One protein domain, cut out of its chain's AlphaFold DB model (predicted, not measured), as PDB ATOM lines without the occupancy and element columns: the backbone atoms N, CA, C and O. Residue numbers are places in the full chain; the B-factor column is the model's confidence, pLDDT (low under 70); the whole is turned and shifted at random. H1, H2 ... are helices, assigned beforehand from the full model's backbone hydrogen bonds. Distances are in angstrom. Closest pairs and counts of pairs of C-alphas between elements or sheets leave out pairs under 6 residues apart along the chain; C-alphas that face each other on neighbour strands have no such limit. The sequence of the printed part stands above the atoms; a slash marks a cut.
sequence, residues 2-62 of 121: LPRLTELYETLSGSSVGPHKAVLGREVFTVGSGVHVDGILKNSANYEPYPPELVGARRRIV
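This is residues 2 to 62 of the 121 residues of the protein "2-isopropylmalate synthase" of bioreactor metagenome (UniProt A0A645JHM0). Picture a rod with helix H1 at one end and helix H2 at the other, and the middle filled mostly by loops together with the short helix H3. A long link, residues 14 to 33, runs from H1 to H2; after H2 the printed part folds back to H3 near the start of H1, then turns again towards H2, where residues 60 to 61 pair, parallel, with residues 30 to 31. Residues 10 to 15, of which 10 to 13 belong to H1, stick out. The 61 printed residues hold three named helices, in the order H1, H2, H3, and no named strand; the class is all helix, though only 25 residues are in named elements. The whole is loose, with a radius of gyration of the C-alphas of 13.1 A and spans of 40 by 19 by 14 A.

Start at H1, residues 2 to 13, which is apart from H2, residues 34 to 42. H2 is also apart from H3, residues 52 to 55. H1 and H3 are close but not clearly touching; look at their closest C-alphas, those of Leu 2 and Val 55, 6.0 A apart. Every O i to N i+4 pair is within hydrogen-bond range in H1 and H2, while H3 is too short for such a pair.

Find C-alpha 2 at (335.439, 330.417, 308.783); from there H1 runs 16.1 A to C-alpha 13. H2 begins at C-alpha 34, (363.792, 331.007, 300.930), and measures 12.4 A. H3 ends at C-alpha 55, (341.137, 331.016, 310.480).

The C-alphas farthest apart are those of Leu 12 and Lys 42, 40.7 A. The printed part has no cut; H1 to H2 is a long link, H2 to H3 a short one. No printed residue is under 70 in pLDDT.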
ATOM      1  N   LEU A   2     335.231 329.562 309.961       91.25
ATOM      2  CA  LEU A   2     335.439 330.417 308.783       91.25
ATOM      3  C   LEU A   2     335.427 329.684 307.425       91.25
ATOM      4  O   LEU A   2     334.678 330.144 306.571       91.25
ATOM      5  N   PRO A   3     336.099 328.528 307.223       91.44
ATOM      6  CA  PRO A   3     336.049 327.830 305.930       91.44
ATOM      7  C   PRO A   3     334.623 327.473 305.491       91.44
ATOM      8  O   PRO A   3     334.217 327.766 304.375       91.44
ATOM      9  N   ARG A   4     333.808 326.964 306.424       93.12
ATOM     10  CA  ARG A   4     332.398 326.632 306.173       93.12
ATOM     11  C   ARG A   4     331.547 327.863 305.834       93.12
ATOM     12  O   ARG A   4     330.617 327.763 305.044       93.12
ATOM     13  N   LEU A   5     331.830 329.016 306.447       93.81
ATOM     14  CA  LEU A   5     331.140 330.271 306.125       93.81
ATOM     15  C   LEU A   5     331.544 330.794 304.744       93.81
ATOM     16  O   LEU A   5     330.689 331.296 304.021       93.81
ATOM     17  N   THR A   6     332.816 330.646 304.370       94.19
ATOM     18  CA  THR A   6     333.299 330.951 303.021       94.19
ATOM     19  C   THR A   6     332.600 330.080 301.983       94.19
ATOM     20  O   THR A   6     331.996 330.628 301.070       94.19
ATOM     21  N   GLU A   7     332.577 328.761 302.176       94.44
ATOM     22  CA  GLU A   7     331.875 327.822 301.287       94.44
ATOM     23  C   GLU A   7     330.384 328.168 301.144       94.44
ATOM     24  O   GLU A   7     329.835 328.162 300.040       94.44
ATOM     25  N   LEU A   8     329.722 328.515 302.255       96.44
ATOM     26  CA  LEU A   8     328.316 328.920 302.246       96.44
ATOM     27  C   LEU A   8     328.105 330.213 301.449       96.44
ATOM     28  O   LEU A   8     327.182 330.287 300.640       96.44
ATOM     29  N   TYR A   9     328.952 331.223 301.662       95.06
ATOM     30  CA  TYR A   9     328.902 332.476 300.914       95.06
ATOM     31  C   TYR A   9     329.091 332.242 299.414       95.06
ATOM     32  O   TYR A   9     328.301 332.755 298.623       95.06
ATOM     33  N   GLU A  10     330.095 331.459 299.014       96.38
ATOM     34  CA  GLU A  10     330.357 331.172 297.599       96.38
ATOM     35  C   GLU A  10     329.180 330.432 296.953       96.38
ATOM     36  O   GLU A  10     328.750 330.782 295.855       96.38
ATOM     37  N   THR A  11     328.590 329.477 297.679       97.50
ATOM     38  CA  THR A  11     327.413 328.723 297.228       97.50
ATOM     39  C   THR A  11     326.187 329.621 297.048       97.50
ATOM     40  O   THR A  11     325.499 329.525 296.037       97.50
ATOM     41  N   LEU A  12     325.896 330.496 298.018       97.50
ATOM     42  CA  LEU A  12     324.700 331.347 297.991       97.50
ATOM     43  C   LEU A  12     324.829 332.533 297.031       97.50
ATOM     44  O   LEU A  12     323.844 332.941 296.422       97.50
ATOM     45  N   SER A  13     326.025 333.113 296.921       96.12
ATOM     46  CA  SER A  13     326.269 334.299 296.093       96.12
ATOM     47  C   SER A  13     326.653 333.974 294.648       96.12
ATOM     48  O   SER A  13     326.650 334.873 293.809       96.12
ATOM     49  N   GLY A  14     327.051 332.729 294.359       96.38
ATOM     50  CA  GLY A  14     327.625 332.330 293.069       96.38
ATOM     51  C   GLY A  14     328.990 332.963 292.765       96.38
ATOM     52  O   GLY A  14     329.495 332.827 291.652       96.38
ATOM     53  N   SER A  15     329.586 333.673 293.727       95.44
ATOM     54  CA  SER A  15     330.862 334.379 293.584       95.44
ATOM     55  C   SER A  15     331.968 333.644 294.332       95.44
ATOM     56  O   SER A  15     331.760 333.228 295.465       95.44
ATOM     57  N   SER A  16     333.159 333.525 293.741       95.12
ATOM     58  CA  SER A  16     334.309 332.902 294.404       95.12
ATOM     59  C   SER A  16     335.147 333.908 295.193       95.12
ATOM     60  O   SER A  16     335.351 335.060 294.795       95.12
ATOM     61  N   VAL A  17     335.679 333.460 296.325       95.06
ATOM     62  CA  VAL A  17     336.679 334.181 297.098       95.06
ATOM     63  C   VAL A  17     338.024 334.052 296.392       95.06
ATOM     64  O   VAL A  17     338.538 332.962 296.139       95.06
ATOM     65  N   GLY A  18     338.623 335.201 296.079       96.44
ATOM     66  CA  GLY A  18     339.936 335.242 295.444       96.44
ATOM     67  C   GLY A  18     341.009 334.520 296.278       96.44
ATOM     68  O   GLY A  18     341.000 334.613 297.508       96.44
ATOM     69  N   PRO A  19     341.990 333.853 295.642       94.94
ATOM     70  CA  PRO A  19     342.971 333.010 296.332       94.94
ATOM     71  C   PRO A  19     343.821 333.758 297.367       94.94
ATOM     72  O   PRO A  19     344.221 333.165 298.362       94.94
ATOM     73  N   HIS A  20     344.049 335.059 297.174       95.94
ATOM     74  CA  HIS A  20     344.827 335.912 298.081       95.94
ATOM     75  C   HIS A  20     343.959 336.887 298.886       95.94
ATOM     76  O   HIS A  20     344.467 337.855 299.453       95.94
ATOM     77  N   LYS A  21     342.636 336.681 298.922       95.62
ATOM     78  CA  LYS A  21     341.748 337.511 299.738       95.62
ATOM     79  C   LYS A  21     342.179 337.400 301.199       95.62
ATOM     80  O   LYS A  21     342.266 336.298 301.725       95.62
ATOM     81  N   ALA A  22     342.421 338.534 301.855       94.69
ATOM     82  CA  ALA A  22     342.807 338.561 303.264       94.69
ATOM     83  C   ALA A  22     341.893 337.663 304.119       94.69
ATOM     84  O   ALA A  22     340.676 337.655 303.916       94.69
ATOM     85  N   VAL A  23     342.491 336.930 305.066       93.69
ATOM     86  CA  VAL A  23     341.843 335.972 305.987       93.69
ATOM     87  C   VAL A  23     341.300 334.701 305.316       93.69
ATOM     88  O   VAL A  23     341.521 333.615 305.838       93.69
ATOM     89  N   LEU A  24     340.603 334.819 304.184       93.75
ATOM     90  CA  LEU A  24     339.785 333.741 303.607       93.75
ATOM     91  C   LEU A  24     340.420 333.046 302.396       93.75
ATOM     92  O   LEU A  24     340.006 331.955 302.016       93.75
ATOM     93  N   GLY A  25     341.384 333.690 301.747       94.19
ATOM     94  CA  GLY A  25     342.006 333.188 300.535       94.19
ATOM     95  C   GLY A  25     342.855 331.950 300.809       94.19
ATOM     96  O   GLY A  25     343.689 331.943 301.711       94.19
ATOM     97  N   ARG A  26     342.692 330.909 299.990       92.50
ATOM     98  CA  ARG A  26     343.416 329.635 300.145       92.50
ATOM     99  C   ARG A  26     344.945 329.739 300.035       92.50
ATOM    100  O   ARG A  26     345.639 328.821 300.450       92.50
ATOM    101  N   GLU A  27     345.466 330.834 299.477       95.06
ATOM    102  CA  GLU A  27     346.898 331.049 299.244       95.06
ATOM    103  C   GLU A  27     347.550 332.025 300.233       95.06
ATOM    104  O   GLU A  27     348.744 332.292 300.125       95.06
ATOM    105  N   VAL A  28     346.810 332.578 301.202       95.62
ATOM    106  CA  VAL A  28     347.356 333.613 302.106       95.62
ATOM    107  C   VAL A  28     348.440 333.103 303.062       95.62
ATOM    108  O   VAL A  28     349.228 333.900 303.554       95.62
ATOM    109  N   PHE A  29     348.517 331.785 303.279       96.94
ATOM    110  CA  PHE A  29     349.568 331.123 304.066       96.94
ATOM    111  C   PHE A  29     350.468 330.209 303.218       96.94
ATOM    112  O   PHE A  29     351.137 329.317 303.748       96.94
ATOM    113  N   THR A  30     350.471 330.405 301.897       96.81
ATOM    114  CA  THR A  30     351.412 329.740 300.993       96.81
ATOM    115  C   THR A  30     352.677 330.587 300.876       96.81
ATOM    116  O   THR A  30     352.618 331.763 300.522       96.81
ATOM    117  N   VAL A  31     353.841 329.994 301.143       96.94
ATOM    118  CA  VAL A  31     355.132 330.688 301.130       96.94
ATOM    119  C   VAL A  31     356.177 329.890 300.352       96.94
ATOM    120  O   VAL A  31     356.320 328.686 300.543       96.94
ATOM    121  N   GLY A  32     356.923 330.561 299.470       94.25
ATOM    122  CA  GLY A  32     357.931 329.898 298.630       94.25
ATOM    123  C   GLY A  32     359.273 330.611 298.496       94.25
ATOM    124  O   GLY A  32     360.180 330.089 297.846       94.25
ATOM    125  N   SER A  33     359.438 331.794 299.094       95.38
ATOM    126  CA  SER A  33     360.746 332.452 299.126       95.38
ATOM    127  C   SER A  33     361.600 331.863 300.249       95.38
ATOM    128  O   SER A  33     361.127 331.641 301.363       95.38
ATOM    129  N   GLY A  34     362.882 331.627 299.968       94.94
ATOM    130  CA  GLY A  34     363.792 331.007 300.930       94.94
ATOM    131  C   GLY A  34     363.897 331.766 302.253       94.94
ATOM    132  O   GLY A  34     363.867 331.145 303.308       94.94
ATOM    133  N   VAL A  35     363.963 333.100 302.196       96.88
ATOM    134  CA  VAL A  35     364.084 333.955 303.390       96.88
ATOM    135  C   VAL A  35     362.817 333.954 304.247       96.88
ATOM    136  O   VAL A  35     362.916 333.901 305.469       96.88
ATOM    137  N   HIS A  36     361.628 333.943 303.634       97.06
ATOM    138  CA  HIS A  36     360.377 333.880 304.394       97.06
ATOM    139  C   HIS A  36     360.182 332.491 304.998       97.06
ATOM    140  O   HIS A  36     359.810 332.385 306.159       97.06
ATOM    141  N   VAL A  37     360.480 331.426 304.243       97.56
ATOM    142  CA  VAL A  37     360.415 330.052 304.764       97.56
ATOM    143  C   VAL A  37     361.353 329.881 305.959       97.56
ATOM    144  O   VAL A  37     360.921 329.393 306.999       97.56
ATOM    145  N   ASP A  38     362.609 330.314 305.840       97.50
ATOM    146  CA  ASP A  38     363.581 330.245 306.935       97.50
ATOM    147  C   ASP A  38     363.107 331.024 308.173       97.50
ATOM    148  O   ASP A  38     363.120 330.496 309.286       97.50
ATOM    149  N   GLY A  39     362.609 332.247 307.981       97.88
ATOM    150  CA  GLY A  39     362.085 333.054 309.077       97.88
ATOM    151  C   GLY A  39     360.851 332.450 309.747       97.88
ATOM    152  O   GLY A  39     360.786 332.457 310.974       97.88
ATOM    153  N   ILE A  40     359.915 331.889 308.972       97.44
ATOM    154  CA  ILE A  40     358.696 331.246 309.487       97.44
ATOM    155  C   ILE A  40     359.022 329.981 310.283       97.44
ATOM    156  O   ILE A  40     358.430 329.758 311.337       97.44
ATOM    157  N   LEU A  41     359.961 329.157 309.808       96.06
ATOM    158  CA  LEU A  41     360.345 327.930 310.511       96.06
ATOM    159  C   LEU A  41     361.091 328.209 311.823       96.06
ATOM    160  O   LEU A  41     361.002 327.404 312.744       96.06
ATOM    161  N   LYS A  42     361.798 329.342 311.923       97.00
ATOM    162  CA  LYS A  42     362.440 329.797 313.168       97.00
ATOM    163  C   LYS A  42     361.440 330.415 314.141       97.00
ATOM    164  O   LYS A  42     361.466 330.111 315.328       97.00
ATOM    165  N   ASN A  43     360.587 331.305 313.642       97.38
ATOM    166  CA  ASN A  43     359.502 331.915 314.397       97.38
ATOM    167  C   ASN A  43     358.421 332.403 313.426       97.38
ATOM    168  O   ASN A  43     358.610 333.393 312.714       97.38
ATOM    169  N   SER A  44     357.261 331.744 313.432       96.50
ATOM    170  CA  SER A  44     356.160 332.072 312.522       96.50
ATOM    171  C   SER A  44     355.684 333.518 312.662       96.50
ATOM    172  O   SER A  44     355.330 334.124 311.654       96.50
ATOM    173  N   ALA A  45     355.772 334.118 313.856       96.50
ATOM    174  CA  ALA A  45     355.347 335.499 314.105       96.50
ATOM    175  C   ALA A  45     356.134 336.559 313.306       96.50
ATOM    176  O   ALA A  45     355.688 337.698 313.195       96.50
ATOM    177  N   ASN A  46     357.283 336.197 312.721       96.31
ATOM    178  CA  ASN A  46     358.065 337.092 311.862       96.31
ATOM    179  C   ASN A  46     357.338 337.465 310.559       96.31
ATOM    180  O   ASN A  46     357.593 338.528 309.999       96.31
ATOM    181  N   TYR A  47     356.472 336.580 310.059       96.44
ATOM    182  CA  TYR A  47     355.786 336.746 308.771       96.44
ATOM    183  C   TYR A  47     354.293 336.414 308.827       96.44
ATOM    184  O   TYR A  47     353.548 336.795 307.926       96.44
ATOM    185  N   GLU A  48     353.842 335.728 309.875       96.56
ATOM    186  CA  GLU A  48     352.444 335.389 310.092       96.56
ATOM    187  C   GLU A  48     351.922 336.163 311.307       96.56
ATOM    188  O   GLU A  48     352.290 335.846 312.439       96.56
ATOM    189  N   PRO A  49     351.056 337.175 311.108       94.56
ATOM    190  CA  PRO A  49     350.538 337.988 312.209       94.56
ATOM    191  C   PRO A  49     349.666 337.185 313.186       94.56
ATOM    192  O   PRO A  49     349.418 337.626 314.306       94.56
ATOM    193  N   TYR A  50     349.181 336.018 312.762       95.44
ATOM    194  CA  TYR A  50     348.429 335.070 313.573       95.44
ATOM    195  C   TYR A  50     348.577 333.646 313.004       95.44
ATOM    196  O   TYR A  50     348.819 333.501 311.802       95.44
ATOM    197  N   PRO A  51     348.402 332.594 313.829       95.12
ATOM    198  CA  PRO A  51     348.451 331.212 313.358       95.12
ATOM    199  C   PRO A  51     347.373 330.919 312.299       95.12
ATOM    200  O   PRO A  51     346.216 331.318 312.489       95.12
ATOM    201  N   PRO A  52     347.697 330.193 311.212       96.31
ATOM    202  CA  PRO A  52     346.736 329.864 310.156       96.31
ATOM    203  C   PRO A  52     345.526 329.072 310.669       96.31
ATOM    204  O   PRO A  52     344.411 329.232 310.164       96.31
ATOM    205  N   GLU A  53     345.707 328.271 311.717       95.00
ATOM    206  CA  GLU A  53     344.661 327.439 312.309       95.00
ATOM    207  C   GLU A  53     343.521 328.277 312.905       95.00
ATOM    208  O   GLU A  53     342.370 327.836 312.886       95.00
ATOM    209  N   LEU A  54     343.798 329.510 313.360       95.31
ATOM    210  CA  LEU A  54     342.769 330.412 313.901       95.31
ATOM    211  C   LEU A  54     341.700 330.768 312.866       95.31
ATOM    212  O   LEU A  54     340.551 331.029 313.223       95.31
ATOM    213  N   VAL A  55     342.063 330.747 311.584       95.06
ATOM    214  CA  VAL A  55     341.137 331.016 310.480       95.06
ATOM    215  C   VAL A  55     340.737 329.753 309.723       95.06
ATOM    216  O   VAL A  55     340.038 329.821 308.715       95.06
ATOM    217  N   GLY A  56     341.117 328.580 310.237       93.19
ATOM    218  CA  GLY A  56     340.870 327.291 309.596       93.19
ATOM    219  C   GLY A  56     341.712 327.056 308.340       93.19
ATOM    220  O   GLY A  56     341.345 326.214 307.524       93.19
ATOM    221  N   ALA A  57     342.815 327.789 308.181       94.75
ATOM    222  CA  ALA A  57     343.788 327.585 307.119       94.75
ATOM    223  C   ALA A  57     344.928 326.670 307.588       94.75
ATOM    224  O   ALA A  57     345.006 326.265 308.749       94.75
ATOM    225  N   ARG A  58     345.831 326.343 306.661       94.38
ATOM    226  CA  ARG A  58     347.084 325.641 306.947       94.38
ATOM    227  C   ARG A  58     348.219 326.329 306.212       94.38
ATOM    228  O   ARG A  58     348.049 326.741 305.064       94.38
ATOM    229  N   ARG A  59     349.377 326.408 306.860       95.81
ATOM    230  CA  ARG A  59     350.611 326.847 306.211       95.81
ATOM    231  C   ARG A  59     351.001 325.860 305.119       95.81
ATOM    232  O   ARG A  59     350.979 324.651 305.347       95.81
ATOM    233  N   ARG A  60     351.410 326.377 303.962       96.25
ATOM    234  CA  ARG A  60     351.998 325.575 302.885       96.25
ATOM    235  C   ARG A  60     353.337 326.161 302.479       96.25
ATOM    236  O   ARG A  60     353.421 327.341 302.150       96.25
ATOM    237  N   ILE A  61     354.373 325.331 302.481       97.44
ATOM    238  CA  ILE A  61     355.681 325.702 301.948       97.44
ATOM    239  C   ILE A  61     355.789 325.108 300.550       97.44
ATOM    240  O   ILE A  61     355.654 323.902 300.374       97.44
ATOM    241  N   VAL A  62     356.011 325.963 299.560       97.44
ATOM    242  CA  VAL A  62     356.148 325.569 298.154       97.44
ATOM    243  C   VAL A  62     357.567 325.835 297.671       97.44
ATOM    244  O   VAL A  62     358.251 326.740 298.151       97.44
TER     245      VAL A  62